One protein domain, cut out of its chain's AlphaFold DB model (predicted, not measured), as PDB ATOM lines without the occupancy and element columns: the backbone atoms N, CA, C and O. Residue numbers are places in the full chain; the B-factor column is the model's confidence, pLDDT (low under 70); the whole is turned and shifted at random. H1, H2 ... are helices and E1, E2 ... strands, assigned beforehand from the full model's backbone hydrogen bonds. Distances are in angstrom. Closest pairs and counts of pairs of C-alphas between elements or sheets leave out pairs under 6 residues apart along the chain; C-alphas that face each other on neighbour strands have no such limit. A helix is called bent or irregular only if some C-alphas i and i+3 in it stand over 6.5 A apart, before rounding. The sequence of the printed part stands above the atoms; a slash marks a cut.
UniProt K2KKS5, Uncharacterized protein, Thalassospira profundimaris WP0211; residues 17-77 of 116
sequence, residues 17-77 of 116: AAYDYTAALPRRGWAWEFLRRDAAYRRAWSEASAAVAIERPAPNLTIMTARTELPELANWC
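This is residues 17 to 77 of the 116 residues of an uncharacterized protein of Thalassospira profundimaris WP0211 (UniProt K2KKS5). The domain is an open, arch-like frame: H1, H2 and H3 follow one another as a string of helices with few contacts between them, and from the far end of H3 the hairpin of E1 and E2 runs back, with a gap between it and H2. The short H4 packs on H3 near the end of the printed part. The 61 residues printed, 17 to 77, have four named helices and two named strands in the order H1, H2, H3, E1, E2, H4, and the one sheet, E1 - E2, is antiparallel. The class is mixed, helices and strands. The whole is loose, with a radius of gyration of the C-alphas of 13.4 A and spans of 37 by 29 by 18 A.

H1 is residues 17 to 24, 13.6 A from first to last C-alpha, and begins with C-alpha 17 at (-53.368, 4.071, -58.178). It is irregular: C-alphas 18 and 21 are 7.7 A apart. H2 is residues 27 to 37, 15.8 A long. H3, residues 39 to 51, is 19.7 A long and ends with C-alpha 51 at (-39.638, -23.267, -42.122); it is irregular too, with C-alphas 47 and 50 7.1 A apart. E1 is residues 52 to 58, 18.1 A long, and E2 is residues 61 to 66, 16.4 A long. H4, residues 71 to 74, ends with C-alpha 74 at (-32.916, -11.225, -37.589).

H1 and H2 are close but not clearly touching, the closest C-alphas being those of Thr 22 and Trp 30, 7.7 A apart; they run opposite ways at a shallow tilt of 31 degrees. H2 and H3 are close but not clearly touching, with the C-alphas of Arg 36 and Arg 42 closest at 6.5 A, and they stand about perpendicular at 89 degrees. E1 and E2 form a hairpin, antiparallel, with 160 degrees between their directions. N 53 and O 65, at 2.8 A, and N 63 and O 55, at 2.8 A, are within hydrogen-bond range. The closest C-alphas of H3 and E2 are those of Ala 51 and Ala 66, 5.7 A apart. H3 and H4 touch, closest at the C-alphas of Ala 44 and Glu 72, 6.2 A apart. H2 is apart from E1, E2 and H4. Of the O i to N i+4 pairs, 6 of 7 are within hydrogen-bond range in H2, 7 of 9 in H3 and 0 of 4 in H1, where 3 of 5 O i to N i+3 pairs are; H4 is too short for an O i to N i+4 pair.

The two C-alphas farthest apart are those of Ala 17 and Thr 68, 38.9 A. The printed part has no cut, and no link is long. The mean pLDDT of the printed part is 86.0, and no printed residue is under 70.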
ATOM      1  N   ALA A  17     -52.065   4.589 -58.622       79.75
ATOM      2  CA  ALA A  17     -53.368   4.071 -58.178       79.75
ATOM      3  C   ALA A  17     -53.290   2.729 -57.416       79.75
ATOM      4  O   ALA A  17     -54.184   2.374 -56.657       79.75
ATOM      5  N   ALA A  18     -52.211   1.955 -57.585       76.06
ATOM      6  CA  ALA A  18     -51.990   0.738 -56.802       76.06
ATOM      7  C   ALA A  18     -51.570   1.035 -55.349       76.06
ATOM      8  O   ALA A  18     -51.464   0.106 -54.553       76.06
ATOM      9  N   TYR A  19     -51.322   2.305 -55.009       79.12
ATOM     10  CA  TYR A  19     -50.819   2.773 -53.719       79.12
ATOM     11  C   TYR A  19     -51.789   3.699 -52.983       79.12
ATOM     12  O   TYR A  19     -51.433   4.196 -51.920       79.12
ATOM     13  N   ASP A  20     -53.018   3.889 -53.464       86.31
ATOM     14  CA  ASP A  20     -54.004   4.760 -52.801       86.31
ATOM     15  C   ASP A  20     -54.258   4.333 -51.343       86.31
ATOM     16  O   ASP A  20     -54.398   5.161 -50.446       86.31
ATOM     17  N   TYR A  21     -54.186   3.026 -51.064       84.12
ATOM     18  CA  TYR A  21     -54.294   2.487 -49.704       84.12
ATOM     19  C   TYR A  21     -53.142   2.910 -48.775       84.12
ATOM     20  O   TYR A  21     -53.292   2.869 -47.552       84.12
ATOM     21  N   THR A  22     -51.989   3.320 -49.319       87.06
ATOM     22  CA  THR A  22     -50.831   3.736 -48.514       87.06
ATOM     23  C   THR A  22     -51.046   5.071 -47.813       87.06
ATOM     24  O   THR A  22     -50.442   5.299 -46.764       87.06
ATOM     25  N   ALA A  23     -51.982   5.894 -48.301       86.50
ATOM     26  CA  ALA A  23     -52.415   7.120 -47.632       86.50
ATOM     27  C   ALA A  23     -52.971   6.859 -46.219       86.50
ATOM     28  O   ALA A  23     -52.853   7.708 -45.340       86.50
ATOM     29  N   ALA A  24     -53.526   5.666 -45.976       88.88
ATOM     30  CA  ALA A  24     -54.064   5.262 -44.679       88.88
ATOM     31  C   ALA A  24     -53.063   4.470 -43.812       88.88
ATOM     32  O   ALA A  24     -53.410   4.037 -42.709       88.88
ATOM     33  N   LEU A  25     -51.830   4.231 -44.284       87.94
ATOM     34  CA  LEU A  25     -50.896   3.371 -43.559       87.94
ATOM     35  C   LEU A  25     -50.256   4.094 -42.362       87.94
ATOM     36  O   LEU A  25     -49.617   5.135 -42.520       87.94
ATOM     37  N   PRO A  26     -50.309   3.501 -41.156       88.88
ATOM     38  CA  PRO A  26     -49.518   3.981 -40.028       88.88
ATOM     39  C   PRO A  26     -48.022   3.728 -40.270       88.88
ATOM     40  O   PRO A  26     -47.647   2.919 -41.118       88.88
ATOM     41  N   ARG A  27     -47.142   4.320 -39.447       86.44
ATOM     42  CA  ARG A  27     -45.672   4.124 -39.525       86.44
ATOM     43  C   ARG A  27     -45.245   2.655 -39.648       86.44
ATOM     44  O   ARG A  27     -44.365   2.335 -40.436       86.44
ATOM     45  N   ARG A  28     -45.891   1.755 -38.898       83.94
ATOM     46  CA  ARG A  28     -45.647   0.300 -38.978       83.94
ATOM     47  C   ARG A  28     -46.012  -0.300 -40.344       83.94
ATOM     48  O   ARG A  28     -45.339  -1.209 -40.808       83.94
ATOM     49  N   GLY A  29     -47.058   0.223 -40.983       87.25
ATOM     50  CA  GLY A  29     -47.472  -0.167 -42.327       87.25
ATOM     51  C   GLY A  29     -46.442   0.260 -43.365       87.25
ATOM     52  O   GLY A  29     -46.038  -0.553 -44.184       87.25
ATOM     53  N   TRP A  30     -45.924   1.484 -43.255       89.06
ATOM     54  CA  TRP A  30     -44.813   1.945 -44.093       89.06
ATOM     55  C   TRP A  30     -43.546   1.109 -43.916       89.06
ATOM     56  O   TRP A  30     -42.943   0.707 -44.907       89.06
ATOM     57  N   ALA A  31     -43.168   0.788 -42.674       88.88
ATOM     58  CA  ALA A  31     -42.027  -0.088 -42.408       88.88
ATOM     59  C   ALA A  31     -42.175  -1.447 -43.115       88.88
ATOM     60  O   ALA A  31     -41.231  -1.922 -43.743       88.88
ATOM     61  N   TRP A  32     -43.376  -2.031 -43.083       85.88
ATOM     62  CA  TRP A  32     -43.674  -3.261 -43.816       85.88
ATOM     63  C   TRP A  32     -43.614  -3.088 -45.342       85.88
ATOM     64  O   TRP A  32     -43.070  -3.949 -46.034       85.88
ATOM     65  N   GLU A  33     -44.131  -1.981 -45.882       89.75
ATOM     66  CA  GLU A  33     -44.089  -1.695 -47.320       89.75
ATOM     67  C   GLU A  33     -42.654  -1.562 -47.854       89.75
ATOM     68  O   GLU A  33     -42.370  -2.069 -48.945       89.75
ATOM     69  N   PHE A  34     -41.756  -0.924 -47.098       87.94
ATOM     70  CA  PHE A  34     -40.335  -0.864 -47.442       87.94
ATOM     71  C   PHE A  34     -39.690  -2.244 -47.359       87.94
ATOM     72  O   PHE A  34     -39.055  -2.682 -48.319       87.94
ATOM     73  N   LEU A  35     -39.922  -2.960 -46.257       88.56
ATOM     74  CA  LEU A  35     -39.326  -4.268 -46.021       88.56
ATOM     75  C   LEU A  35     -39.673  -5.266 -47.133       88.56
ATOM     76  O   LEU A  35     -38.786  -5.852 -47.744       88.56
ATOM     77  N   ARG A  36     -40.961  -5.419 -47.470       85.06
ATOM     78  CA  ARG A  36     -41.406  -6.420 -48.458       85.06
ATOM     79  C   ARG A  36     -40.957  -6.139 -49.897       85.06
ATOM     80  O   ARG A  36     -41.074  -7.026 -50.745       85.06
ATOM     81  N   ARG A  37     -40.503  -4.914 -50.196       84.50
ATOM     82  CA  ARG A  37     -39.981  -4.513 -51.516       84.50
ATOM     83  C   ARG A  37     -38.474  -4.656 -51.636       84.50
ATOM     84  O   ARG A  37     -37.986  -4.708 -52.763       84.50
ATOM     85  N   ASP A  38     -37.761  -4.746 -50.521       90.56
ATOM     86  CA  ASP A  38     -36.324  -4.954 -50.540       90.56
ATOM     87  C   ASP A  38     -35.982  -6.326 -51.156       90.56
ATOM     88  O   ASP A  38     -36.564  -7.362 -50.818       90.56
ATOM     89  N   ALA A  39     -35.060  -6.332 -52.120       90.69
ATOM     90  CA  ALA A  39     -34.694  -7.537 -52.858       90.69
ATOM     91  C   ALA A  39     -33.921  -8.546 -51.993       90.69
ATOM     92  O   ALA A  39     -34.130  -9.754 -52.127       90.69
ATOM     93  N   ALA A  40     -33.058  -8.063 -51.097       91.12
ATOM     94  CA  ALA A  40     -32.309  -8.906 -50.178       91.12
ATOM     95  C   ALA A  40     -33.243  -9.504 -49.117       91.12
ATOM     96  O   ALA A  40     -33.137 -10.696 -48.824       91.12
ATOM     97  N   TYR A  41     -34.226  -8.734 -48.636       90.62
ATOM     98  CA  TYR A  41     -35.279  -9.263 -47.771       90.62
ATOM     99  C   TYR A  41     -36.072 -10.361 -48.471       90.62
ATOM    100  O   TYR A  41     -36.246 -11.448 -47.929       90.62
ATOM    101  N   ARG A  42     -36.536 -10.108 -49.700       90.62
ATOM    102  CA  ARG A  42     -37.307 -11.093 -50.468       90.62
ATOM    103  C   ARG A  42     -36.548 -12.397 -50.667       90.62
ATOM    104  O   ARG A  42     -37.159 -13.461 -50.616       90.62
ATOM    105  N   ARG A  43     -35.238 -12.317 -50.901       90.69
ATOM    106  CA  ARG A  43     -34.378 -13.492 -51.017       90.69
ATOM    107  C   ARG A  43     -34.271 -14.237 -49.687       90.69
ATOM    108  O   ARG A  43     -34.588 -15.420 -49.653       90.69
ATOM    109  N   ALA A  44     -33.920 -13.537 -48.608       91.31
ATOM    110  CA  ALA A  44     -33.830 -14.128 -47.271       91.31
ATOM    111  C   ALA A  44     -35.160 -14.779 -46.849       91.31
ATOM    112  O   ALA A  44     -35.185 -15.896 -46.339       91.31
ATOM    113  N   TRP A  45     -36.287 -14.123 -47.136       90.25
ATOM    114  CA  TRP A  45     -37.617 -14.673 -46.899       90.25
ATOM    115  C   TRP A  45     -37.904 -15.905 -47.761       90.25
ATOM    116  O   TRP A  45     -38.448 -16.878 -47.255       90.25
ATOM    117  N   SER A  46     -37.535 -15.905 -49.045       90.25
ATOM    118  CA  SER A  46     -37.718 -17.074 -49.914       90.25
ATOM    119  C   SER A  46     -36.975 -18.303 -49.385       90.25
ATOM    120  O   SER A  46     -37.522 -19.400 -49.442       90.25
ATOM    121  N   GLU A  47     -35.767 -18.115 -48.856       89.94
ATOM    122  CA  GLU A  47     -34.940 -19.179 -48.275       89.94
ATOM    123  C   GLU A  47     -35.522 -19.670 -46.932       89.94
ATOM    124  O   GLU A  47     -35.613 -20.873 -46.691       89.94
ATOM    125  N   ALA A  48     -36.006 -18.753 -46.088       87.50
ATOM    126  CA  ALA A  48     -36.526 -19.066 -44.754       87.50
ATOM    127  C   ALA A  48     -37.995 -19.541 -44.727       87.50
ATOM    128  O   ALA A  48     -38.410 -20.237 -43.798       87.50
ATOM    129  N   SER A  49     -38.808 -19.164 -45.720       87.44
ATOM    130  CA  SER A  49     -40.273 -19.322 -45.675       87.44
ATOM    131  C   SER A  49     -40.745 -20.771 -45.567       87.44
ATOM    132  O   SER A  49     -41.790 -21.018 -44.970       87.44
ATOM    133  N   ALA A  50     -39.962 -21.738 -46.054       87.12
ATOM    134  CA  ALA A  50     -40.273 -23.163 -45.931       87.12
ATOM    135  C   ALA A  50     -40.342 -23.641 -44.465       87.12
ATOM    136  O   ALA A  50     -41.055 -24.594 -44.151       87.12
ATOM    137  N   ALA A  51     -39.633 -22.968 -43.553       87.00
ATOM    138  CA  ALA A  51     -39.638 -23.267 -42.122       87.00
ATOM    139  C   ALA A  51     -40.727 -22.503 -41.340       87.00
ATOM    140  O   ALA A  51     -40.860 -22.697 -40.124       87.00
ATOM    141  N   VAL A  52     -41.508 -21.646 -42.011       88.06
ATOM    142  CA  VAL A  52     -42.541 -20.798 -41.405       88.06
ATOM    143  C   VAL A  52     -43.933 -21.300 -41.784       88.06
ATOM    144  O   VAL A  52     -44.333 -21.274 -42.944       88.06
ATOM    145  N   ALA A  53     -44.715 -21.699 -40.784       88.12
ATOM    146  CA  ALA A  53     -46.148 -21.910 -40.943       88.12
ATOM    147  C   ALA A  53     -46.871 -20.556 -40.905       88.12
ATOM    148  O   ALA A  53     -46.644 -19.755 -39.996       88.12
ATOM    149  N   ILE A  54     -47.736 -20.297 -41.887       87.50
ATOM    150  CA  ILE A  54     -48.532 -19.069 -41.968       87.50
ATOM    151  C   ILE A  54     -50.000 -19.436 -41.799       87.50
ATOM    152  O   ILE A  54     -50.566 -20.158 -42.616       87.50
ATOM    153  N   GLU A  55     -50.622 -18.888 -40.766       87.81
ATOM    154  CA  GLU A  55     -52.027 -19.096 -40.442       87.81
ATOM    155  C   GLU A  55     -52.767 -17.759 -40.492       87.81
ATOM    156  O   GLU A  55     -52.245 -16.717 -40.090       87.81
ATOM    157  N   ARG A  56     -54.005 -17.770 -40.990       88.81
ATOM    158  CA  ARG A  56     -54.881 -16.590 -41.029       88.81
ATOM    159  C   ARG A  56     -56.154 -16.864 -40.240       88.81
ATOM    160  O   ARG A  56     -57.183 -17.158 -40.843       88.81
ATOM    161  N   PRO A  57     -56.095 -16.800 -38.900       86.44
ATOM    162  CA  PRO A  57     -57.259 -17.079 -38.064       86.44
ATOM    163  C   PRO A  57     -58.382 -16.042 -38.216       86.44
ATOM    164  O   PRO A  57     -59.527 -16.345 -37.901       86.44
ATOM    165  N   ALA A  58     -58.080 -14.826 -38.687       86.12
ATOM    166  CA  ALA A  58     -59.073 -13.791 -38.966       86.12
ATOM    167  C   ALA A  58     -58.654 -12.943 -40.187       86.12
ATOM    168  O   ALA A  58     -57.466 -12.904 -40.520       86.12
ATOM    169  N   PRO A  59     -59.580 -12.211 -40.838       81.38
ATOM    170  CA  PRO A  59     -59.292 -11.437 -42.055       81.38
ATOM    171  C   PRO A  59     -58.150 -10.416 -41.922       81.38
ATOM    172  O   PRO A  59     -57.458 -10.123 -42.892       81.38
ATOM    173  N   ASN A  60     -57.932  -9.887 -40.718       80.31
ATOM    174  CA  ASN A  60     -56.916  -8.881 -40.404       80.31
ATOM    175  C   ASN A  60     -55.803  -9.401 -39.476       80.31
ATOM    176  O   ASN A  60     -54.992  -8.607 -39.000       80.31
ATOM    177  N   LEU A  61     -55.753 -10.711 -39.218       77.94
ATOM    178  CA  LEU A  61     -54.748 -11.330 -38.361       77.94
ATOM    179  C   LEU A  61     -54.051 -12.459 -39.114       77.94
ATOM    180  O   LEU A  61     -54.659 -13.466 -39.461       77.94
ATOM    181  N   THR A  62     -52.753 -12.285 -39.343       83.56
ATOM    182  CA  THR A  62     -51.868 -13.339 -39.844       83.56
ATOM    183  C   THR A  62     -50.887 -13.702 -38.739       83.56
ATOM    184  O   THR A  62     -50.219 -12.823 -38.197       83.56
ATOM    185  N   ILE A  63     -50.811 -14.986 -38.409       83.44
ATOM    186  CA  ILE A  63     -49.852 -15.545 -37.459       83.44
ATOM    187  C   ILE A  63     -48.792 -16.286 -38.268       83.44
ATOM    188  O   ILE A  63     -49.109 -17.098 -39.133       83.44
ATOM    189  N   MET A  64     -47.526 -15.977 -38.001       85.75
ATOM    190  CA  MET A  64     -46.380 -16.638 -38.616       85.75
ATOM    191  C   MET A  64     -45.601 -17.362 -37.525       85.75
ATOM    192  O   MET A  64     -45.080 -16.726 -36.607       85.75
ATOM    193  N   THR A  65     -45.514 -18.682 -37.633       86.19
ATOM    194  CA  THR A  65     -44.850 -19.538 -36.651       86.19
ATOM    195  C   THR A  65     -43.662 -20.222 -37.306       86.19
ATOM    196  O   THR A  65     -43.830 -21.066 -38.184       86.19
ATOM    197  N   ALA A  66     -42.450 -19.880 -36.875       84.19
ATOM    198  CA  ALA A  66     -41.236 -20.557 -37.315       84.19
ATOM    199  C   ALA A  66     -41.008 -21.835 -36.491       84.19
ATOM    200  O   ALA A  66     -41.130 -21.821 -35.264       84.19
ATOM    201  N   ARG A  67     -40.683 -22.949 -37.159       75.38
ATOM    202  CA  ARG A  67     -40.365 -24.228 -36.489       75.38
ATOM    203  C   ARG A  67     -38.959 -24.246 -35.884       75.38
ATOM    204  O   ARG A  67     -38.699 -25.026 -34.970       75.38
ATOM    205  N   THR A  68     -38.078 -23.392 -36.393       79.12
ATOM    206  CA  THR A  68     -36.676 -23.248 -35.995       79.12
ATOM    207  C   THR A  68     -36.330 -21.769 -35.860       79.12
ATOM    208  O   THR A  68     -37.096 -20.901 -36.286       79.12
ATOM    209  N   GLU A  69     -35.178 -21.465 -35.266       81.56
ATOM    210  CA  GLU A  69     -34.630 -20.109 -35.335       81.56
ATOM    211  C   GLU A  69     -34.256 -19.774 -36.787       81.56
ATOM    212  O   GLU A  69     -33.826 -20.652 -37.536       81.56
ATOM    213  N   LEU A  70     -34.467 -18.515 -37.185       84.44
ATOM    214  CA  LEU A  70     -34.235 -18.006 -38.542       84.44
ATOM    215  C   LEU A  70     -33.297 -16.792 -38.465       84.44
ATOM    216  O   LEU A  70     -33.764 -15.648 -38.548       84.44
ATOM    217  N   PRO A  71     -31.993 -17.004 -38.208       82.50
ATOM    218  CA  PRO A  71     -31.037 -15.917 -38.002       82.50
ATOM    219  C   PRO A  71     -30.916 -14.989 -39.221       82.50
ATOM    220  O   PRO A  71     -30.655 -13.797 -39.061       82.50
ATOM    221  N   GLU A  72     -31.194 -15.483 -40.427       83.81
ATOM    222  CA  GLU A  72     -31.202 -14.715 -41.676       83.81
ATOM    223  C   GLU A  72     -32.249 -13.591 -41.649       83.81
ATOM    224  O   GLU A  72     -32.056 -12.531 -42.248       83.81
ATOM    225  N   LEU A  73     -33.348 -13.797 -40.917       86.50
ATOM    226  CA  LEU A  73     -34.428 -12.823 -40.763       86.50
ATOM    227  C   LEU A  73     -34.187 -11.835 -39.609       86.50
ATOM    228  O   LEU A  73     -34.806 -10.769 -39.580       86.50
ATOM    229  N   ALA A  74     -33.249 -12.122 -38.699       85.25
ATOM    230  CA  ALA A  74     -32.916 -11.225 -37.589       85.25
ATOM    231  C   ALA A  74     -32.303  -9.900 -38.076       85.25
ATOM    232  O   ALA A  74     -32.589  -8.842 -37.512       85.25
ATOM    233  N   ASN A  75     -31.544  -9.938 -39.178       85.44
ATOM    234  CA  ASN A  75     -31.004  -8.747 -39.852       85.44
ATOM    235  C   ASN A  75     -32.100  -7.801 -40.369       85.44
ATOM    236  O   ASN A  75     -31.853  -6.619 -40.585       85.44
ATOM    237  N   TRP A  76     -33.322  -8.316 -40.522       87.12
ATOM    238  CA  TRP A  76     -34.510  -7.585 -40.957       87.12
ATOM    239  C   TRP A  76     -35.443  -7.217 -39.796       87.12
ATOM    240  O   TRP A  76     -36.595  -6.843 -40.010       87.12
ATOM    241  N   CYS A  77     -34.954  -7.346 -38.557       80.50
ATOM    242  CA  CYS A  77     -35.704  -7.122 -37.322       80.50
ATOM    243  C   CYS A  77     -36.964  -7.997 -37.176       80.50
ATOM    244  O   CYS A  77     -37.887  -7.636 -36.439       80.50
TER     245      CYS A  77